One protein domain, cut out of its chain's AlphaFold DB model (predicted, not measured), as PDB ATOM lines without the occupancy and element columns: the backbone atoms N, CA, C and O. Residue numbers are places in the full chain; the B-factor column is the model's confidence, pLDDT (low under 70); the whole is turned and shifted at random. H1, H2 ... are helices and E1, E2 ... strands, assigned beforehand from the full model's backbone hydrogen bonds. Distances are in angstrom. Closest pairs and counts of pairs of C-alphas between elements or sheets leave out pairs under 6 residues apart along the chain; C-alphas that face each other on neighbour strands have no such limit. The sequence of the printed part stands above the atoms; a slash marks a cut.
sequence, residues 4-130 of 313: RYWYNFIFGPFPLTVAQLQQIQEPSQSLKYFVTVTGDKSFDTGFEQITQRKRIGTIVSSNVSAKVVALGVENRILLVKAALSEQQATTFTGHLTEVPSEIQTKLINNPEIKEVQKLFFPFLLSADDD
ATOM      1  N   ARG A   4     113.961 131.146 137.478       85.06
ATOM      2  CA  ARG A   4     115.018 131.958 136.872       85.06
ATOM      3  C   ARG A   4     114.839 133.462 137.118       85.06
ATOM      4  O   ARG A   4     115.821 134.136 137.418       85.06
ATOM      5  N   TYR A   5     113.610 133.983 137.049       86.00
ATOM      6  CA  TYR A   5     113.341 135.397 137.343       86.00
ATOM      7  C   TYR A   5     113.660 135.713 138.803       86.00
ATOM      8  O   TYR A   5     114.427 136.630 139.069       86.00
ATOM      9  N   TRP A   6     113.144 134.912 139.741       85.56
ATOM     10  CA  TRP A   6     113.370 135.132 141.172       85.56
ATOM     11  C   TRP A   6     114.843 135.010 141.565       85.56
ATOM     12  O   TRP A   6     115.322 135.801 142.371       85.56
ATOM     13  N   TYR A   7     115.589 134.095 140.942       87.69
ATOM     14  CA  TYR A   7     117.035 133.998 141.133       87.69
ATOM     15  C   TYR A   7     117.759 135.300 140.740       87.69
ATOM     16  O   TYR A   7     118.574 135.808 141.504       87.69
ATOM     17  N   ASN A   8     117.415 135.892 139.595       88.12
ATOM     18  CA  ASN A   8     118.005 137.157 139.136       88.12
ATOM     19  C   ASN A   8     117.489 138.367 139.919       88.12
ATOM     20  O   ASN A   8     118.235 139.308 140.170       88.12
ATOM     21  N   PHE A   9     116.229 138.328 140.343       86.88
ATOM     22  CA  PHE A   9     115.626 139.350 141.183       86.88
ATOM     23  C   PHE A   9     116.357 139.460 142.529       86.88
ATOM     24  O   PHE A   9     116.707 140.568 142.936       86.88
ATOM     25  N   ILE A  10     116.633 138.321 143.177       86.62
ATOM     26  CA  ILE A  10     117.254 138.245 144.508       86.62
ATOM     27  C   ILE A  10     118.773 138.452 144.444       86.62
ATOM     28  O   ILE A  10     119.304 139.224 145.236       86.62
ATOM     29  N   PHE A  11     119.472 137.780 143.521       86.62
ATOM     30  CA  PHE A  11     120.942 137.729 143.511       86.62
ATOM     31  C   PHE A  11     121.613 138.627 142.462       86.62
ATOM     32  O   PHE A  11     122.828 138.799 142.515       86.62
ATOM     33  N   GLY A  12     120.857 139.180 141.510       85.31
ATOM     34  CA  GLY A  12     121.375 140.147 140.543       85.31
ATOM     35  C   GLY A  12     121.368 141.593 141.074       85.31
ATOM     36  O   GLY A  12     120.970 141.835 142.216       85.31
ATOM     37  N   PRO A  13     121.753 142.582 140.254       86.31
ATOM     38  CA  PRO A  13     122.370 142.409 138.942       86.31
ATOM     39  C   PRO A  13     123.772 141.798 139.068       86.31
ATOM     40  O   PRO A  13     124.522 142.120 139.987       86.31
ATOM     41  N   PHE A  14     124.122 140.890 138.158       86.62
ATOM     42  CA  PHE A  14     125.449 140.272 138.150       86.62
ATOM     43  C   PHE A  14     126.424 141.101 137.303       86.62
ATOM     44  O   PHE A  14     126.094 141.405 136.154       86.62
ATOM     45  N   PRO A  15     127.630 141.428 137.798       84.19
ATOM     46  CA  PRO A  15     128.655 142.022 136.949       84.19
ATOM     47  C   PRO A  15     129.108 140.979 135.920       84.19
ATOM     48  O   PRO A  15     129.528 139.883 136.298       84.19
ATOM     49  N   LEU A  16     128.998 141.299 134.629       81.62
ATOM     50  CA  LEU A  16     129.497 140.447 133.547       81.62
ATOM     51  C   LEU A  16     130.772 141.040 132.960       81.62
ATOM     52  O   LEU A  16     130.801 142.201 132.552       81.62
ATOM     53  N   THR A  17     131.814 140.215 132.875       76.25
ATOM     54  CA  THR A  17     133.024 140.550 132.117       76.25
ATOM     55  C   THR A  17     132.877 140.154 130.649       76.25
ATOM     56  O   THR A  17     132.065 139.300 130.284       76.25
ATOM     57  N   VAL A  18     133.697 140.751 129.784       69.69
ATOM     58  CA  VAL A  18     133.669 140.528 128.328       69.69
ATOM     59  C   VAL A  18     133.878 139.057 127.963       69.69
ATOM     60  O   VAL A  18     133.153 138.505 127.137       69.69
ATOM     61  N   ALA A  19     134.800 138.383 128.657       70.31
ATOM     62  CA  ALA A  19     135.053 136.954 128.490       70.31
ATOM     63  C   ALA A  19     133.813 136.091 128.792       70.31
ATOM     64  O   ALA A  19     133.594 135.070 128.146       70.31
ATOM     65  N   GLN A  20     132.972 136.510 129.742       73.75
ATOM     66  CA  GLN A  20     131.735 135.806 130.088       73.75
ATOM     67  C   GLN A  20     130.619 136.092 129.077       73.75
ATOM     68  O   GLN A  20     129.857 135.186 128.753       73.75
ATOM     69  N   LEU A  21     130.555 137.307 128.520       71.75
ATOM     70  CA  LEU A  21     129.620 137.646 127.437       71.75
ATOM     71  C   LEU A  21     129.878 136.812 126.173       71.75
ATOM     72  O   LEU A  21     128.934 136.401 125.506       71.75
ATOM     73  N   GLN A  22     131.140 136.507 125.862       70.94
ATOM     74  CA  GLN A  22     131.503 135.679 124.705       70.94
ATOM     75  C   GLN A  22     131.102 134.203 124.844       70.94
ATOM     76  O   GLN A  22     130.936 133.526 123.831       70.94
ATOM     77  N   GLN A  23     130.931 133.703 126.070       76.38
ATOM     78  CA  GLN A  23     130.520 132.318 126.328       76.38
ATOM     79  C   GLN A  23     129.001 132.111 126.222       76.38
ATOM     80  O   GLN A  23     128.538 130.973 126.152       76.38
ATOM     81  N   ILE A  24     128.215 133.191 126.197       75.00
ATOM     82  CA  ILE A  24     126.754 133.124 126.113       75.00
ATOM     83  C   ILE A  24     126.352 132.988 124.641       75.00
ATOM     84  O   ILE A  24     126.385 133.958 123.889       75.00
ATOM     85  N   GLN A  25     125.962 131.780 124.226       67.31
ATOM     86  CA  GLN A  25     125.411 131.541 122.885       67.31
ATOM     87  C   GLN A  25     123.913 131.867 122.813       67.31
ATOM     88  O   GLN A  25     123.480 132.522 121.869       67.31
ATOM     89  N   GLU A  26     123.139 131.487 123.836       73.44
ATOM     90  CA  GLU A  26     121.699 131.759 123.919       73.44
ATOM     91  C   GLU A  26     121.334 132.458 125.241       73.44
ATOM     92  O   GLU A  26     121.426 131.857 126.322       73.44
ATOM     93  N   PRO A  27     120.858 133.718 125.195       71.31
ATOM     94  CA  PRO A  27     120.405 134.436 126.383       71.31
ATOM     95  C   PRO A  27     119.249 133.728 127.079       71.31
ATOM     96  O   PRO A  27     119.141 133.793 128.299       71.31
ATOM     97  N   SER A  28     118.385 133.039 126.333       67.75
ATOM     98  CA  SER A  28     117.204 132.338 126.838       67.75
ATOM     99  C   SER A  28     117.541 131.097 127.679       67.75
ATOM    100  O   SER A  28     116.721 130.709 128.512       67.75
ATOM    101  N   GLN A  29     118.758 130.555 127.585       72.19
ATOM    102  CA  GLN A  29     119.209 129.416 128.395       72.19
ATOM    103  C   GLN A  29     120.065 129.819 129.610       72.19
ATOM    104  O   GLN A  29     120.187 129.053 130.568       72.19
ATOM    105  N   SER A  30     120.622 131.035 129.631       78.00
ATOM    106  CA  SER A  30     121.496 131.476 130.728       78.00
ATOM    107  C   SER A  30     120.730 131.736 132.028       78.00
ATOM    108  O   SER A  30     119.898 132.639 132.107       78.00
ATOM    109  N   LEU A  31     121.067 131.033 133.113       78.31
ATOM    110  CA  LEU A  31     120.493 131.308 134.436       78.31
ATOM    111  C   LEU A  31     120.721 132.754 134.895       78.31
ATOM    112  O   LEU A  31     119.841 133.295 135.555       78.31
ATOM    113  N   LYS A  32     121.847 133.382 134.538       84.81
ATOM    114  CA  LYS A  32     122.174 134.777 134.870       84.81
ATOM    115  C   LYS A  32     121.906 135.654 133.655       84.81
ATOM    116  O   LYS A  32     122.629 135.579 132.666       84.81
ATOM    117  N   TYR A  33     120.850 136.451 133.721       85.06
ATOM    118  CA  TYR A  33     120.436 137.300 132.606       85.06
ATOM    119  C   TYR A  33     120.139 138.737 133.018       85.06
ATOM    120  O   TYR A  33     120.128 139.584 132.140       85.06
ATOM    121  N   PHE A  34     119.964 139.032 134.311       86.56
ATOM    122  CA  PHE A  34     119.951 140.401 134.829       86.56
ATOM    123  C   PHE A  34     121.367 140.813 135.241       86.56
ATOM    124  O   PHE A  34     121.928 140.273 136.200       86.56
ATOM    125  N   VAL A  35     121.976 141.699 134.461       87.31
ATOM    126  CA  VAL A  35     123.427 141.893 134.425       87.31
ATOM    127  C   VAL A  35     123.794 143.367 134.308       87.31
ATOM    128  O   VAL A  35     123.034 144.170 133.764       87.31
ATOM    129  N   THR A  36     124.985 143.701 134.791       86.69
ATOM    130  CA  THR A  36     125.607 145.012 134.608       86.69
ATOM    131  C   THR A  36     126.820 144.852 133.702       86.69
ATOM    132  O   THR A  36     127.705 144.041 133.987       86.69
ATOM    133  N   VAL A  37     126.850 145.617 132.610       84.62
ATOM    134  CA  VAL A  37     127.940 145.626 131.626       84.62
ATOM    135  C   VAL A  37     128.548 147.022 131.581       84.62
ATOM    136  O   VAL A  37     127.823 148.015 131.530       84.62
ATOM    137  N   THR A  38     129.879 147.089 131.601       84.19
ATOM    138  CA  THR A  38     130.646 148.332 131.431       84.19
ATOM    139  C   THR A  38     131.477 148.218 130.160       84.19
ATOM    140  O   THR A  38     132.162 147.213 129.977       84.19
ATOM    141  N   GLY A  39     131.376 149.210 129.279       80.38
ATOM    142  CA  GLY A  39     132.125 149.287 128.027       80.38
ATOM    143  C   GLY A  39     132.989 150.539 127.943       80.38
ATOM    144  O   GLY A  39     132.955 151.399 128.823       80.38
ATOM    145  N   ASP A  40     133.751 150.639 126.859       75.69
ATOM    146  CA  ASP A  40     134.757 151.686 126.678       75.69
ATOM    147  C   ASP A  40     134.136 152.981 126.137       75.69
ATOM    148  O   ASP A  40     134.458 154.078 126.596       75.69
ATOM    149  N   LYS A  41     133.240 152.860 125.146       75.94
ATOM    150  CA  LYS A  41     132.539 153.981 124.497       75.94
ATOM    151  C   LYS A  41     131.146 153.561 124.035       75.94
ATOM    152  O   LYS A  41     130.963 152.437 123.570       75.94
ATOM    153  N   SER A  42     130.187 154.479 124.115       77.06
ATOM    154  CA  SER A  42     128.837 154.303 123.584       77.06
ATOM    155  C   SER A  42     128.634 155.150 122.323       77.06
ATOM    156  O   SER A  42     129.086 156.294 122.246       77.06
ATOM    157  N   PHE A  43     127.965 154.585 121.320       73.75
ATOM    158  CA  PHE A  43     127.629 155.258 120.066       73.75
ATOM    159  C   PHE A  43     126.126 155.163 119.807       73.75
ATOM    160  O   PHE A  43     125.535 154.091 119.945       73.75
ATOM    161  N   ASP A  44     125.502 156.270 119.406       72.31
ATOM    162  CA  ASP A  44     124.102 156.250 118.978       72.31
ATOM    163  C   ASP A  44     123.997 155.533 117.624       72.31
ATOM    164  O   ASP A  44     124.703 155.869 116.673       72.31
ATOM    165  N   THR A  45     123.129 154.522 117.546       66.62
ATOM    166  CA  THR A  45     122.881 153.787 116.295       66.62
ATOM    167  C   THR A  45     121.825 154.461 115.420       66.62
ATOM    168  O   THR A  45     121.622 154.044 114.282       66.62
ATOM    169  N   GLY A  46     121.125 155.477 115.941       61.72
ATOM    170  CA  GLY A  46     120.001 156.136 115.276       61.72
ATOM    171  C   GLY A  46     118.695 155.336 115.321       61.72
ATOM    172  O   GLY A  46     117.690 155.780 114.768       61.72
ATOM    173  N   PHE A  47     118.675 154.167 115.978       63.62
ATOM    174  CA  PHE A  47     117.469 153.356 116.127       63.62
ATOM    175  C   PHE A  47     116.682 153.753 117.369       63.62
ATOM    176  O   PHE A  47     117.139 153.631 118.508       63.62
ATOM    177  N   GLU A  48     115.451 154.185 117.129       66.81
ATOM    178  CA  GLU A  48     114.524 154.634 118.155       66.81
ATOM    179  C   GLU A  48     113.384 153.623 118.296       66.81
ATOM    180  O   GLU A  48     112.719 153.267 117.322       66.81
ATOM    181  N   GLN A  49     113.134 153.157 119.519       55.66
ATOM    182  CA  GLN A  49     111.934 152.392 119.813       55.66
ATOM    183  C   GLN A  49     110.772 153.359 120.025       55.66
ATOM    184  O   GLN A  49     110.721 154.107 121.004       55.66
ATOM    185  N   ILE A  50     109.809 153.295 119.112       58.41
ATOM    186  CA  ILE A  50     108.578 154.071 119.176       58.41
ATOM    187  C   ILE A  50     107.498 153.206 119.823       58.41
ATOM    188  O   ILE A  50     107.027 152.231 119.238       58.41
ATOM    189  N   THR A  51     107.059 153.581 121.022       51.50
ATOM    190  CA  THR A  51     105.892 152.952 121.642       51.50
ATOM    191  C   THR A  51     104.633 153.646 121.131       51.50
ATOM    192  O   THR A  51     104.349 154.799 121.464       51.50
ATOM    193  N   GLN A  52     103.870 152.939 120.297       48.66
ATOM    194  CA  GLN A  52     102.598 153.417 119.757       48.66
ATOM    195  C   GLN A  52     101.431 152.898 120.601       48.66
ATOM    196  O   GLN A  52     101.218 151.690 120.707       48.66
ATOM    197  N   ARG A  53     100.616 153.797 121.161       46.22
ATOM    198  CA  ARG A  53      99.327 153.411 121.758       46.22
ATOM    199  C   ARG A  53      98.241 153.463 120.687       46.22
ATOM    200  O   ARG A  53      97.908 154.536 120.183       46.22
ATOM    201  N   LYS A  54      97.676 152.302 120.347       42.88
ATOM    202  CA  LYS A  54      96.516 152.186 119.450       42.88
ATOM    203  C   LYS A  54      95.228 152.064 120.259       42.88
ATOM    204  O   LYS A  54      95.143 151.249 121.174       42.88
ATOM    205  N   ARG A  55      94.207 152.835 119.884       41.06
ATOM    206  CA  ARG A  55      92.829 152.683 120.372       41.06
ATOM    207  C   ARG A  55      91.922 152.605 119.147       41.06
ATOM    208  O   ARG A  55      91.935 153.520 118.337       41.06
ATOM    209  N   ILE A  56      91.177 151.505 119.003       46.69
ATOM    210  CA  ILE A  56      90.206 151.294 117.908       46.69
ATOM    211  C   ILE A  56      90.851 151.562 116.528       46.69
ATOM    212  O   ILE A  56      90.462 152.458 115.789       46.69
ATOM    213  N   GLY A  57      91.933 150.843 116.214       53.91
ATOM    214  CA  GLY A  57      92.601 150.909 114.902       53.91
ATOM    215  C   GLY A  57      93.402 152.186 114.596       53.91
ATOM    216  O   GLY A  57      94.221 152.161 113.684       53.91
ATOM    217  N   THR A  58      93.250 153.259 115.377       44.00
ATOM    218  CA  THR A  58      93.930 154.546 115.146       44.00
ATOM    219  C   THR A  58      95.083 154.732 116.142       44.00
ATOM    220  O   THR A  58      94.947 154.417 117.329       44.00
ATOM    221  N   ILE A  59      96.245 155.198 115.664       52.47
ATOM    222  CA  ILE A  59      97.415 155.518 116.503       52.47
ATOM    223  C   ILE A  59      97.129 156.851 117.208       52.47
ATOM    224  O   ILE A  59      97.008 157.876 116.548       52.47
ATOM    225  N   VAL A  60      96.991 156.834 118.535       51.56
ATOM    226  CA  VAL A  60      96.580 158.010 119.333       51.56
ATOM    227  C   VAL A  60      97.787 158.785 119.870       51.56
ATOM    228  O   VAL A  60      97.692 159.980 120.128       51.56
ATOM    229  N   SER A  61      98.940 158.134 120.022       40.09
ATOM    230  CA  SER A  61     100.188 158.793 120.419       40.09
ATOM    231  C   SER A  61     101.399 157.956 120.016       40.09
ATOM    232  O   SER A  61     101.389 156.733 120.184       40.09
ATOM    233  N   SER A  62     102.447 158.626 119.546       44.00
ATOM    234  CA  SER A  62     103.745 158.052 119.198       44.00
ATOM    235  C   SER A  62     104.797 158.704 120.089       44.00
ATOM    236  O   SER A  62     105.096 159.876 119.895       44.00
ATOM    237  N   ASN A  63     105.322 157.968 121.071       45.25
ATOM    238  CA  ASN A  63     106.416 158.439 121.921       45.25
ATOM    239  C   ASN A  63     107.633 157.541 121.728       45.25
ATOM    240  O   ASN A  63     107.521 156.313 121.770       45.25
ATOM    241  N   VAL A  64     108.794 158.165 121.551       59.25
ATOM    242  CA  VAL A  64     110.080 157.472 121.590       59.25
ATOM    243  C   VAL A  64     110.335 157.083 123.042       59.25
ATOM    244  O   VAL A  64     110.478 157.949 123.900       59.25
ATOM    245  N   SER A  65     110.304 155.789 123.343       57.59
ATOM    246  CA  SER A  65     110.413 155.286 124.718       57.59
ATOM    247  C   SER A  65     111.831 154.849 125.076       57.59
ATOM    248  O   SER A  65     112.203 154.909 126.241       57.59
ATOM    249  N   ALA A  66     112.632 154.433 124.092       61.06
ATOM    250  CA  ALA A  66     114.019 154.017 124.290       61.06
ATOM    251  C   ALA A  66     114.818 154.178 122.991       61.06
ATOM    252  O   ALA A  66     114.239 154.113 121.905       61.06
ATOM    253  N   LYS A  67     116.140 154.347 123.091       73.25
ATOM    254  CA  LYS A  67     117.051 154.278 121.935       73.25
ATOM    255  C   LYS A  67     117.955 153.062 122.036       73.25
ATOM    256  O   LYS A  67     118.292 152.617 123.133       73.25
ATOM    257  N   VAL A  68     118.343 152.534 120.882       76.12
ATOM    258  CA  VAL A  68     119.340 151.471 120.780       76.12
ATOM    259  C   VAL A  68     120.712 152.119 120.616       76.12
ATOM    260  O   VAL A  68     120.968 152.847 119.660       76.12
ATOM    261  N   VAL A  69     121.597 151.853 121.561       79.56
ATOM    262  CA  VAL A  69     122.966 152.360 121.624       79.56
ATOM    263  C   VAL A  69     123.917 151.191 121.374       79.56
ATOM    264  O   VAL A  69     123.701 150.081 121.861       79.56
ATOM    265  N   ALA A  70     124.967 151.421 120.595       78.38
ATOM    266  CA  ALA A  70     126.054 150.476 120.394       78.38
ATOM    267  C   ALA A  70     127.126 150.732 121.455       78.38
ATOM    268  O   ALA A  70     127.811 151.754 121.425       78.38
ATOM    269  N   LEU A  71     127.268 149.809 122.402       79.06
ATOM    270  CA  LEU A  71     128.332 149.837 123.395       79.06
ATOM    271  C   LEU A  71     129.536 149.061 122.854       79.06
ATOM    272  O   LEU A  71     129.454 147.850 122.632       79.06
ATOM    273  N   GLY A  72     130.649 149.757 122.636       76.56
ATOM    274  CA  GLY A  72     131.932 149.135 122.332       76.56
ATOM    275  C   GLY A  72     132.485 148.460 123.581       76.56
ATOM    276  O   GLY A  72     132.677 149.112 124.608       76.56
ATOM    277  N   VAL A  73     132.706 147.153 123.494       76.44
ATOM    278  CA  VAL A  73     133.248 146.331 124.573       76.44
ATOM    279  C   VAL A  73     134.449 145.578 124.004       76.44
ATOM    280  O   VAL A  73     134.284 144.579 123.297       76.44
ATOM    281  N   GLU A  74     135.656 146.082 124.276       75.19
ATOM    282  CA  GLU A  74     136.904 145.615 123.661       75.19
ATOM    283  C   GLU A  74     136.828 145.631 122.119       75.19
ATOM    284  O   GLU A  74     136.785 146.693 121.505       75.19
ATOM    285  N   ASN A  75     136.800 144.456 121.478       75.06
ATOM    286  CA  ASN A  75     136.797 144.302 120.021       75.06
ATOM    287  C   ASN A  75     135.428 143.862 119.466       75.06
ATOM    288  O   ASN A  75     135.344 143.357 118.348       75.06
ATOM    289  N   ARG A  76     134.357 143.972 120.263       78.06
ATOM    290  CA  ARG A  76     132.980 143.623 119.878       78.06
ATOM    291  C   ARG A  76     131.991 144.711 120.290       78.06
ATOM    292  O   ARG A  76     132.276 145.547 121.142       78.06
ATOM    293  N   ILE A  77     130.814 144.689 119.677       80.00
ATOM    294  CA  ILE A  77     129.754 145.676 119.874       80.00
ATOM    295  C   ILE A  77     128.548 144.990 120.516       80.00
ATOM    296  O   ILE A  77     127.996 144.031 119.970       80.00
ATOM    297  N   LEU A  78     128.128 145.491 121.677       81.94
ATOM    298  CA  LEU A  78     126.904 145.077 122.356       81.94
ATOM    299  C   LEU A  78     125.798 146.100 122.088       81.94
ATOM    300  O   LEU A  78     125.971 147.291 122.338       81.94
ATOM    301  N   LEU A  79     124.646 145.634 121.610       82.12
ATOM    302  CA  LEU A  79     123.469 146.486 121.474       82.12
ATOM    303  C   LEU A  79     122.801 146.643 122.840       82.12
ATOM    304  O   LEU A  79     122.427 145.655 123.476       82.12
ATOM    305  N   VAL A  80     122.635 147.886 123.278       81.88
ATOM    306  CA  VAL A  80     121.974 148.237 124.532       81.88
ATOM    307  C   VAL A  80     120.757 149.083 124.222       81.88
ATOM    308  O   VAL A  80     120.847 150.117 123.572       81.88
ATOM    309  N   LYS A  81     119.600 148.661 124.705       82.19
ATOM    310  CA  LYS A  81     118.398 149.476 124.688       82.19
ATOM    311  C   LYS A  81     118.354 150.279 125.983       82.19
ATOM    312  O   LYS A  81     118.139 149.708 127.050       82.19
ATOM    313  N   ALA A  82     118.595 151.579 125.870       79.25
ATOM    314  CA  ALA A  82     118.738 152.494 126.994       79.25
ATOM    315  C   ALA A  82     117.620 153.545 127.013       79.25
ATOM    316  O   ALA A  82     117.064 153.922 125.971       79.25
ATOM    317  N   ALA A  83     117.315 154.044 128.211       75.56
ATOM    318  CA  ALA A  83     116.431 155.186 128.388       75.56
ATOM    319  C   ALA A  83     117.025 156.448 127.736       75.56
ATOM    320  O   ALA A  83     118.242 156.603 127.611       75.56
ATOM    321  N   LEU A  84     116.161 157.389 127.343       66.81
ATOM    322  CA  LEU A  84     116.579 158.621 126.659       66.81
ATOM    323  C   LEU A  84     117.581 159.471 127.461       66.81
ATOM    324  O   LEU A  84     118.361 160.203 126.863       66.81
ATOM    325  N   SER A  85     117.579 159.354 128.789       66.94
ATOM    326  CA  SER A  85     118.482 160.058 129.703       66.94
ATOM    327  C   SER A  85     119.886 159.448 129.809       66.94
ATOM    328  O   SER A  85     120.780 160.111 130.323       66.94
ATOM    329  N   GLU A  86     120.102 158.215 129.338       69.38
ATOM    330  CA  GLU A  86     121.327 157.436 129.604       69.38
ATOM    331  C   GLU A  86     122.118 157.081 128.332       69.38
ATOM    332  O   GLU A  86     122.980 156.210 128.337       69.38
ATOM    333  N   GLN A  87     121.871 157.779 127.220       63.62
ATOM    334  CA  GLN A  87     122.448 157.459 125.901       63.62
ATOM    335  C   GLN A  87     123.989 157.516 125.845       63.62
ATOM    336  O   GLN A  87     124.612 156.843 125.025       63.62
ATOM    337  N   GLN A  88     124.610 158.313 126.716       67.69
ATOM    338  CA  GLN A  88     126.067 158.494 126.790       67.69
ATOM    339  C   GLN A  88     126.709 157.728 127.956       67.69
ATOM    340  O   GLN A  88     127.901 157.891 128.216       67.69
ATOM    341  N   ALA A  89     125.936 156.916 128.684       76.06
ATOM    342  CA  ALA A  89     126.481 156.116 129.768       76.06
ATOM    343  C   ALA A  89     127.394 155.010 129.216       76.06
ATOM    344  O   ALA A  89     127.153 154.436 128.155       76.06
ATOM    345  N   THR A  90     128.456 154.701 129.956       78.50
ATOM    346  CA  THR A  90     129.386 153.601 129.654       78.50
ATOM    347  C   THR A  90     129.071 152.341 130.457       78.50
ATOM    348  O   THR A  90     129.570 151.263 130.136       78.50
ATOM    349  N   THR A  91     128.202 152.450 131.465       81.69
ATOM    350  CA  THR A  91     127.727 151.340 132.293       81.69
ATOM    351  C   THR A  91     126.214 151.234 132.185       81.69
ATOM    352  O   THR A  91     125.504 152.191 132.478       81.69
ATOM    353  N   PHE A  92     125.724 150.049 131.825       82.19
ATOM    354  CA  PHE A  92     124.296 149.763 131.718       82.19
ATOM    355  C   PHE A  92     123.924 148.547 132.560       82.19
ATOM    356  O   PHE A  92     124.644 147.546 132.583       82.19
ATOM    357  N   THR A  93     122.777 148.627 133.236       85.12
ATOM    358  CA  THR A  93     122.195 147.512 133.991       85.12
ATOM    359  C   THR A  93     120.864 147.142 133.372       85.12
ATOM    360  O   THR A  93     119.982 147.981 133.240       85.12
ATOM    361  N   GLY A  94     120.716 145.883 132.988       85.19
ATOM    362  CA  GLY A  94     119.544 145.444 132.252       85.19
ATOM    363  C   GLY A  94     119.451 143.937 132.175       85.19
ATOM    364  O   GLY A  94     120.232 143.210 132.791       85.19
ATOM    365  N   HIS A  95     118.479 143.456 131.415       85.12
ATOM    366  CA  HIS A  95     118.312 142.034 131.180       85.12
ATOM    367  C   HIS A  95     118.692 141.659 129.745       85.12
ATOM    368  O   HIS A  95     118.383 142.382 128.800       85.12
ATOM    369  N   LEU A  96     119.399 140.540 129.587       83.56
ATOM    370  CA  LEU A  96     119.793 140.012 128.284       83.56
ATOM    371  C   LEU A  96     118.583 139.384 127.595       83.56
ATOM    372  O   LEU A  96     117.973 138.443 128.107       83.56
ATOM    373  N   THR A  97     118.273 139.896 126.412       82.50
ATOM    374  CA  THR A  97     117.208 139.422 125.531       82.50
ATOM    375  C   THR A  97     117.774 139.103 124.157       82.50
ATOM    376  O   THR A  97     118.800 139.647 123.747       82.50
ATOM    377  N   GLU A  98     117.108 138.226 123.419       82.31
ATOM    378  CA  GLU A  98     117.429 138.010 122.007       82.31
ATOM    379  C   GLU A  98     117.187 139.301 121.214       82.31
ATOM    380  O   GLU A  98     116.286 140.081 121.539       82.31
ATOM    381  N   VAL A  99     118.012 139.562 120.195       77.88
ATOM    382  CA  VAL A  99     117.858 140.773 119.377       77.88
ATOM    383  C   VAL A  99     116.510 140.705 118.648       77.88
ATOM    384  O   VAL A  99     116.284 139.737 117.919       77.88
ATOM    385  N   PRO A 100     115.628 141.712 118.775       78.00
ATOM    386  CA  PRO A 100     114.368 141.751 118.039       78.00
ATOM    387  C   PRO A 100     114.582 141.652 116.520       78.00
ATOM    388  O   PRO A 100     115.514 142.249 115.975       78.00
ATOM    389  N   SER A 101     113.696 140.947 115.814       71.06
ATOM    390  CA  SER A 101     113.809 140.673 114.370       71.06
ATOM    391  C   SER A 101     113.911 141.935 113.496       71.06
ATOM    392  O   SER A 101     114.590 141.929 112.466       71.06
ATOM    393  N   GLU A 102     113.304 143.042 113.929       70.88
ATOM    394  CA  GLU A 102     113.393 144.347 113.260       70.88
ATOM    395  C   GLU A 102     114.817 144.919 113.280       70.88
ATOM    396  O   GLU A 102     115.302 145.415 112.261       70.88
ATOM    397  N   ILE A 103     115.503 144.804 114.420       71.94
ATOM    398  CA  ILE A 103     116.889 145.251 114.598       71.94
ATOM    399  C   ILE A 103     117.833 144.301 113.860       71.94
ATOM    400  O   ILE A 103     118.734 144.758 113.160       71.94
ATOM    401  N   GLN A 104     117.599 142.986 113.923       70.50
ATOM    402  CA  GLN A 104     118.416 142.023 113.175       70.50
ATOM    403  C   GLN A 104     118.407 142.313 111.669       70.50
ATOM    404  O   GLN A 104     119.458 142.342 111.036       70.50
ATOM    405  N   THR A 105     117.232 142.580 111.097       68.81
ATOM    406  CA  THR A 105     117.096 142.812 109.653       68.81
ATOM    407  C   THR A 105     117.688 144.156 109.221       68.81
ATOM    408  O   THR A 105     118.333 144.225 108.180       68.81
ATOM    409  N   LYS A 106     117.479 145.221 110.008       69.38
ATOM    410  CA  LYS A 106     117.849 146.591 109.613       69.38
ATOM    411  C   LYS A 106     119.264 147.017 110.021       69.38
ATOM    412  O   LYS A 106     119.859 147.820 109.311       69.38
ATOM    413  N   LEU A 107     119.787 146.510 111.140       68.56
ATOM    414  CA  LEU A 107     121.125 146.844 111.652       68.56
ATOM    415  C   LEU A 107     122.136 145.736 111.399       68.56
ATOM    416  O   LEU A 107     123.237 146.012 110.957       68.56
ATOM    417  N   ILE A 108     121.799 144.482 111.689       69.19
ATOM    418  CA  ILE A 108     122.811 143.415 111.675       69.19
ATOM    419  C   ILE A 108     122.982 142.843 110.262       69.19
ATOM    420  O   ILE A 108     124.102 142.610 109.822       69.19
ATOM    421  N   ASN A 109     121.888 142.657 109.522       71.19
ATOM    422  CA  ASN A 109     121.893 142.032 108.195       71.19
ATOM    423  C   ASN A 109     121.940 143.039 107.033       71.19
ATOM    424  O   ASN A 109     121.673 142.667 105.888       71.19
ATOM    425  N   ASN A 110     122.269 144.307 107.301       72.50
ATOM    426  CA  ASN A 110     122.365 145.320 106.257       72.50
ATOM    427  C   ASN A 110     123.605 145.054 105.366       72.50
ATOM    428  O   ASN A 110     124.720 144.949 105.889       72.50
ATOM    429  N   PRO A 111     123.447 144.937 104.031       67.12
ATOM    430  CA  PRO A 111     124.547 144.648 103.112       67.12
ATOM    431  C   PRO A 111     125.700 145.667 103.137       67.12
ATOM    432  O   PRO A 111     126.804 145.299 102.740       67.12
ATOM    433  N   GLU A 112     125.477 146.892 103.623       65.44
ATOM    434  CA  GLU A 112     126.492 147.958 103.705       65.44
ATOM    435  C   GLU A 112     127.532 147.745 104.822       65.44
ATOM    436  O   GLU A 112     128.628 148.291 104.755       65.44
ATOM    437  N   ILE A 113     127.226 146.920 105.830       67.94
ATOM    438  CA  ILE A 113     128.053 146.728 107.040       67.94
ATOM    439  C   ILE A 113     128.452 145.263 107.273       67.94
ATOM    440  O   ILE A 113     128.758 144.853 108.394       67.94
ATOM    441  N   LYS A 114     128.525 144.472 106.191       65.25
ATOM    442  CA  LYS A 114     128.926 143.049 106.210       65.25
ATOM    443  C   LYS A 114     130.249 142.770 106.934       65.25
ATOM    444  O   LYS A 114     130.395 141.702 107.524       65.25
ATOM    445  N   GLU A 115     131.204 143.699 106.908       66.38
ATOM    446  CA  GLU A 115     132.486 143.537 107.613       66.38
ATOM    447  C   GLU A 115     132.346 143.668 109.138       66.38
ATOM    448  O   GLU A 115     133.007 142.952 109.889       66.38
ATOM    449  N   VAL A 116     131.428 144.522 109.602       68.69
ATOM    450  CA  VAL A 116     131.204 144.831 111.025       68.69
ATOM    451  C   VAL A 116     130.202 143.859 111.659       68.69
ATOM    452  O   VAL A 116     130.188 143.685 112.875       68.69
ATOM    453  N   GLN A 117     129.407 143.150 110.848       68.50
ATOM    454  CA  GLN A 117     128.403 142.175 111.295       68.50
ATOM    455  C   GLN A 117     128.969 141.128 112.272       68.50
ATOM    456  O   GLN A 117     128.312 140.769 113.245       68.50
ATOM    457  N   LYS A 118     130.212 140.673 112.054       72.62
ATOM    458  CA  LYS A 118     130.888 139.683 112.916       72.62
ATOM    459  C   LYS A 118     131.303 140.230 114.287       72.62
ATOM    460  O   LYS A 118     131.664 139.446 115.163       72.62
ATOM    461  N   LEU A 119     131.284 141.552 114.467       77.00
ATOM    462  CA  LEU A 119     131.649 142.216 115.718       77.00
ATOM    463  C   LEU A 119     130.449 142.371 116.659       77.00
ATOM    464  O   LEU A 119     130.658 142.577 117.851       77.00
ATOM    465  N   PHE A 120     129.212 142.242 116.170       77.25
ATOM    466  CA  PHE A 120     128.015 142.342 117.005       77.25
ATOM    467  C   PHE A 120     127.760 141.062 117.806       77.25
ATOM    468  O   PHE A 120     127.856 139.948 117.288       77.25
ATOM    469  N   PHE A 121     127.382 141.218 119.075       77.69
ATOM    470  CA  PHE A 121     126.840 140.106 119.854       77.69
ATOM    471  C   PHE A 121     125.432 139.717 119.361       77.69
ATOM    472  O   PHE A 121     124.652 140.595 118.985       77.69
ATOM    473  N   PRO A 122     125.057 138.423 119.406       79.19
ATOM    474  CA  PRO A 122     123.750 137.941 118.944       79.19
ATOM    475  C   PRO A 122     122.598 138.247 119.924       79.19
ATOM    476  O   PRO A 122     121.517 137.669 119.827       79.19
ATOM    477  N   PHE A 123     122.810 139.143 120.886       80.31
ATOM    478  CA  PHE A 123     121.865 139.475 121.946       80.31
ATOM    479  C   PHE A 123     121.919 140.959 122.307       80.31
ATOM    480  O   PHE A 123     122.903 141.650 122.044       80.31
ATOM    481  N   LEU A 124     120.834 141.440 122.907       83.50
ATOM    482  CA  LEU A 124     120.608 142.833 123.269       83.50
ATOM    483  C   LEU A 124     120.428 142.958 124.784       83.50
ATOM    484  O   LEU A 124     119.764 142.130 125.409       83.50
ATOM    485  N   LEU A 125     120.999 144.005 125.376       84.00
ATOM    486  CA  LEU A 125     120.794 144.357 126.778       84.00
ATOM    487  C   LEU A 125     119.637 145.358 126.888       84.00
ATOM    488  O   LEU A 125     119.771 146.496 126.451       84.00
ATOM    489  N   SER A 126     118.505 144.953 127.465       83.38
ATOM    490  CA  SER A 126     117.367 145.846 127.726       83.38
ATOM    491  C   SER A 126     117.507 146.471 129.111       83.38
ATOM    492  O   SER A 126     117.330 145.797 130.130       83.38
ATOM    493  N   ALA A 127     117.883 147.751 129.130       81.62
ATOM    494  CA  ALA A 127     118.103 148.576 130.320       81.62
ATOM    495  C   ALA A 127     117.017 149.658 130.503       81.62
ATOM    496  O   ALA A 127     117.131 150.508 131.377       81.62
ATOM    497  N   ASP A 128     115.972 149.654 129.674       74.81
ATOM    498  CA  ASP A 128     114.902 150.656 129.691       74.81
ATOM    499  C   ASP A 128     113.779 150.369 130.700       74.81
ATOM    500  O   ASP A 128     113.104 151.298 131.143       74.81
ATOM    501  N   ASP A 129     113.594 149.102 131.075       73.06
ATOM    502  CA  ASP A 129     112.545 148.666 131.995       73.06
ATOM    503  C   ASP A 129     113.106 148.352 133.391       73.06
ATOM    504  O   ASP A 129     114.118 147.660 133.543       73.06
ATOM    505  N   ASP A 130     112.391 148.785 134.435       79.56
ATOM    506  CA  ASP A 130     112.720 148.443 135.820       79.56
ATOM    507  C   ASP A 130     112.398 146.963 136.100       79.56
ATOM    508  O   ASP A 130     111.281 146.571 136.461       79.56
TER     509      ASP A 130
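Overview. This is residues 4 to 130 of the 313 residues of an uncharacterized protein of Planktothrix sp. UBA10369 (UniProt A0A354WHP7). A strongly twisted sheet of six strands is folded back on itself, with leaf E1 E5 facing leaf E4 E3 E2 and E6 as the hinge. The long hairpin E2 and E3 reaches beyond this fold as an arm, and three short helices lie around the sheet, H1 and H2 only grazing it. The printed part has 127 residues, with elements in the order H1 H2 E1 E2 E3 E4 E5 H3 E6; the class is mixed, helices and strands. The mixed sheet runs E1 E5 E6 E4 E3 E2, with only E6 and E4 parallel. The whole is compact, with a radius of gyration of the C-alphas of 15.3 A and spans of 46 by 41 by 27 A.

Along the chain. In the sheet, E2, residues 41 to 55, is 39.9 A long and bends by 52 degrees at residue 45. E3, residues 58 to 73, is 41.3 A long and bends by 64 degrees at residue 61. E4 is residues 76 to 82, E6 residues 120 to 126 and E1 residues 34 to 38. E5, residues 91 to 98, is 19.7 A long and bends by 66 degrees at residue 94. H1, residues 4 to 11, begins at C-alpha 4 at (115.018, 131.958, 136.872). H2 is residues 18 to 23 and H3 residues 101 to 108. E6 ends at C-alpha 126 at (117.367, 145.846, 127.726).

Arrangement. E2, E3 and E4 form a meander, each strand the antiparallel neighbour of the one before. In the hairpin E2 and E3, N 43 and O 70 are 2.8 A apart, within hydrogen-bond range; in the hairpin E3 and E4, so are N 69 and O 80, at 2.8 A. E6 is parallel to E4 at 22 degrees, with N 81 and O 125 at 2.8 A. E5 is antiparallel to E6, with N 97 and O 124 at 2.9 A, and to E1, with N 35 and O 94 at 2.8 A. Its pairing is staggered: residues 91 to 95 pair with E1 and 95 to 98 with E6. H3 is on the sheet at a height of 8.5 A, over E4 and slantwise to the strands, at 43 degrees to E4 on the local plane. H1 only grazes the sheet; its closest C-alphas to E1 are those of Asn 8 and Phe 34, 5.7 A apart. H2 only grazes it too, with residues 18 to 22. Every O i to N i+4 pair is within hydrogen-bond range in H1 and H3, and 1 of 2 in H2.

Size, cuts and confidence. The two farthest C-alphas, those of Ala 19 and Ile 56, are 48.3 A apart. The printed part has no cut. The link from H3 to E6 is long, with 11 residues, and residues 110 to 115 stand free. Mean pLDDT of the printed part is 72.9; 41 residues are under 70, among them 45 to 66, 84 to 88 and 111 to 117.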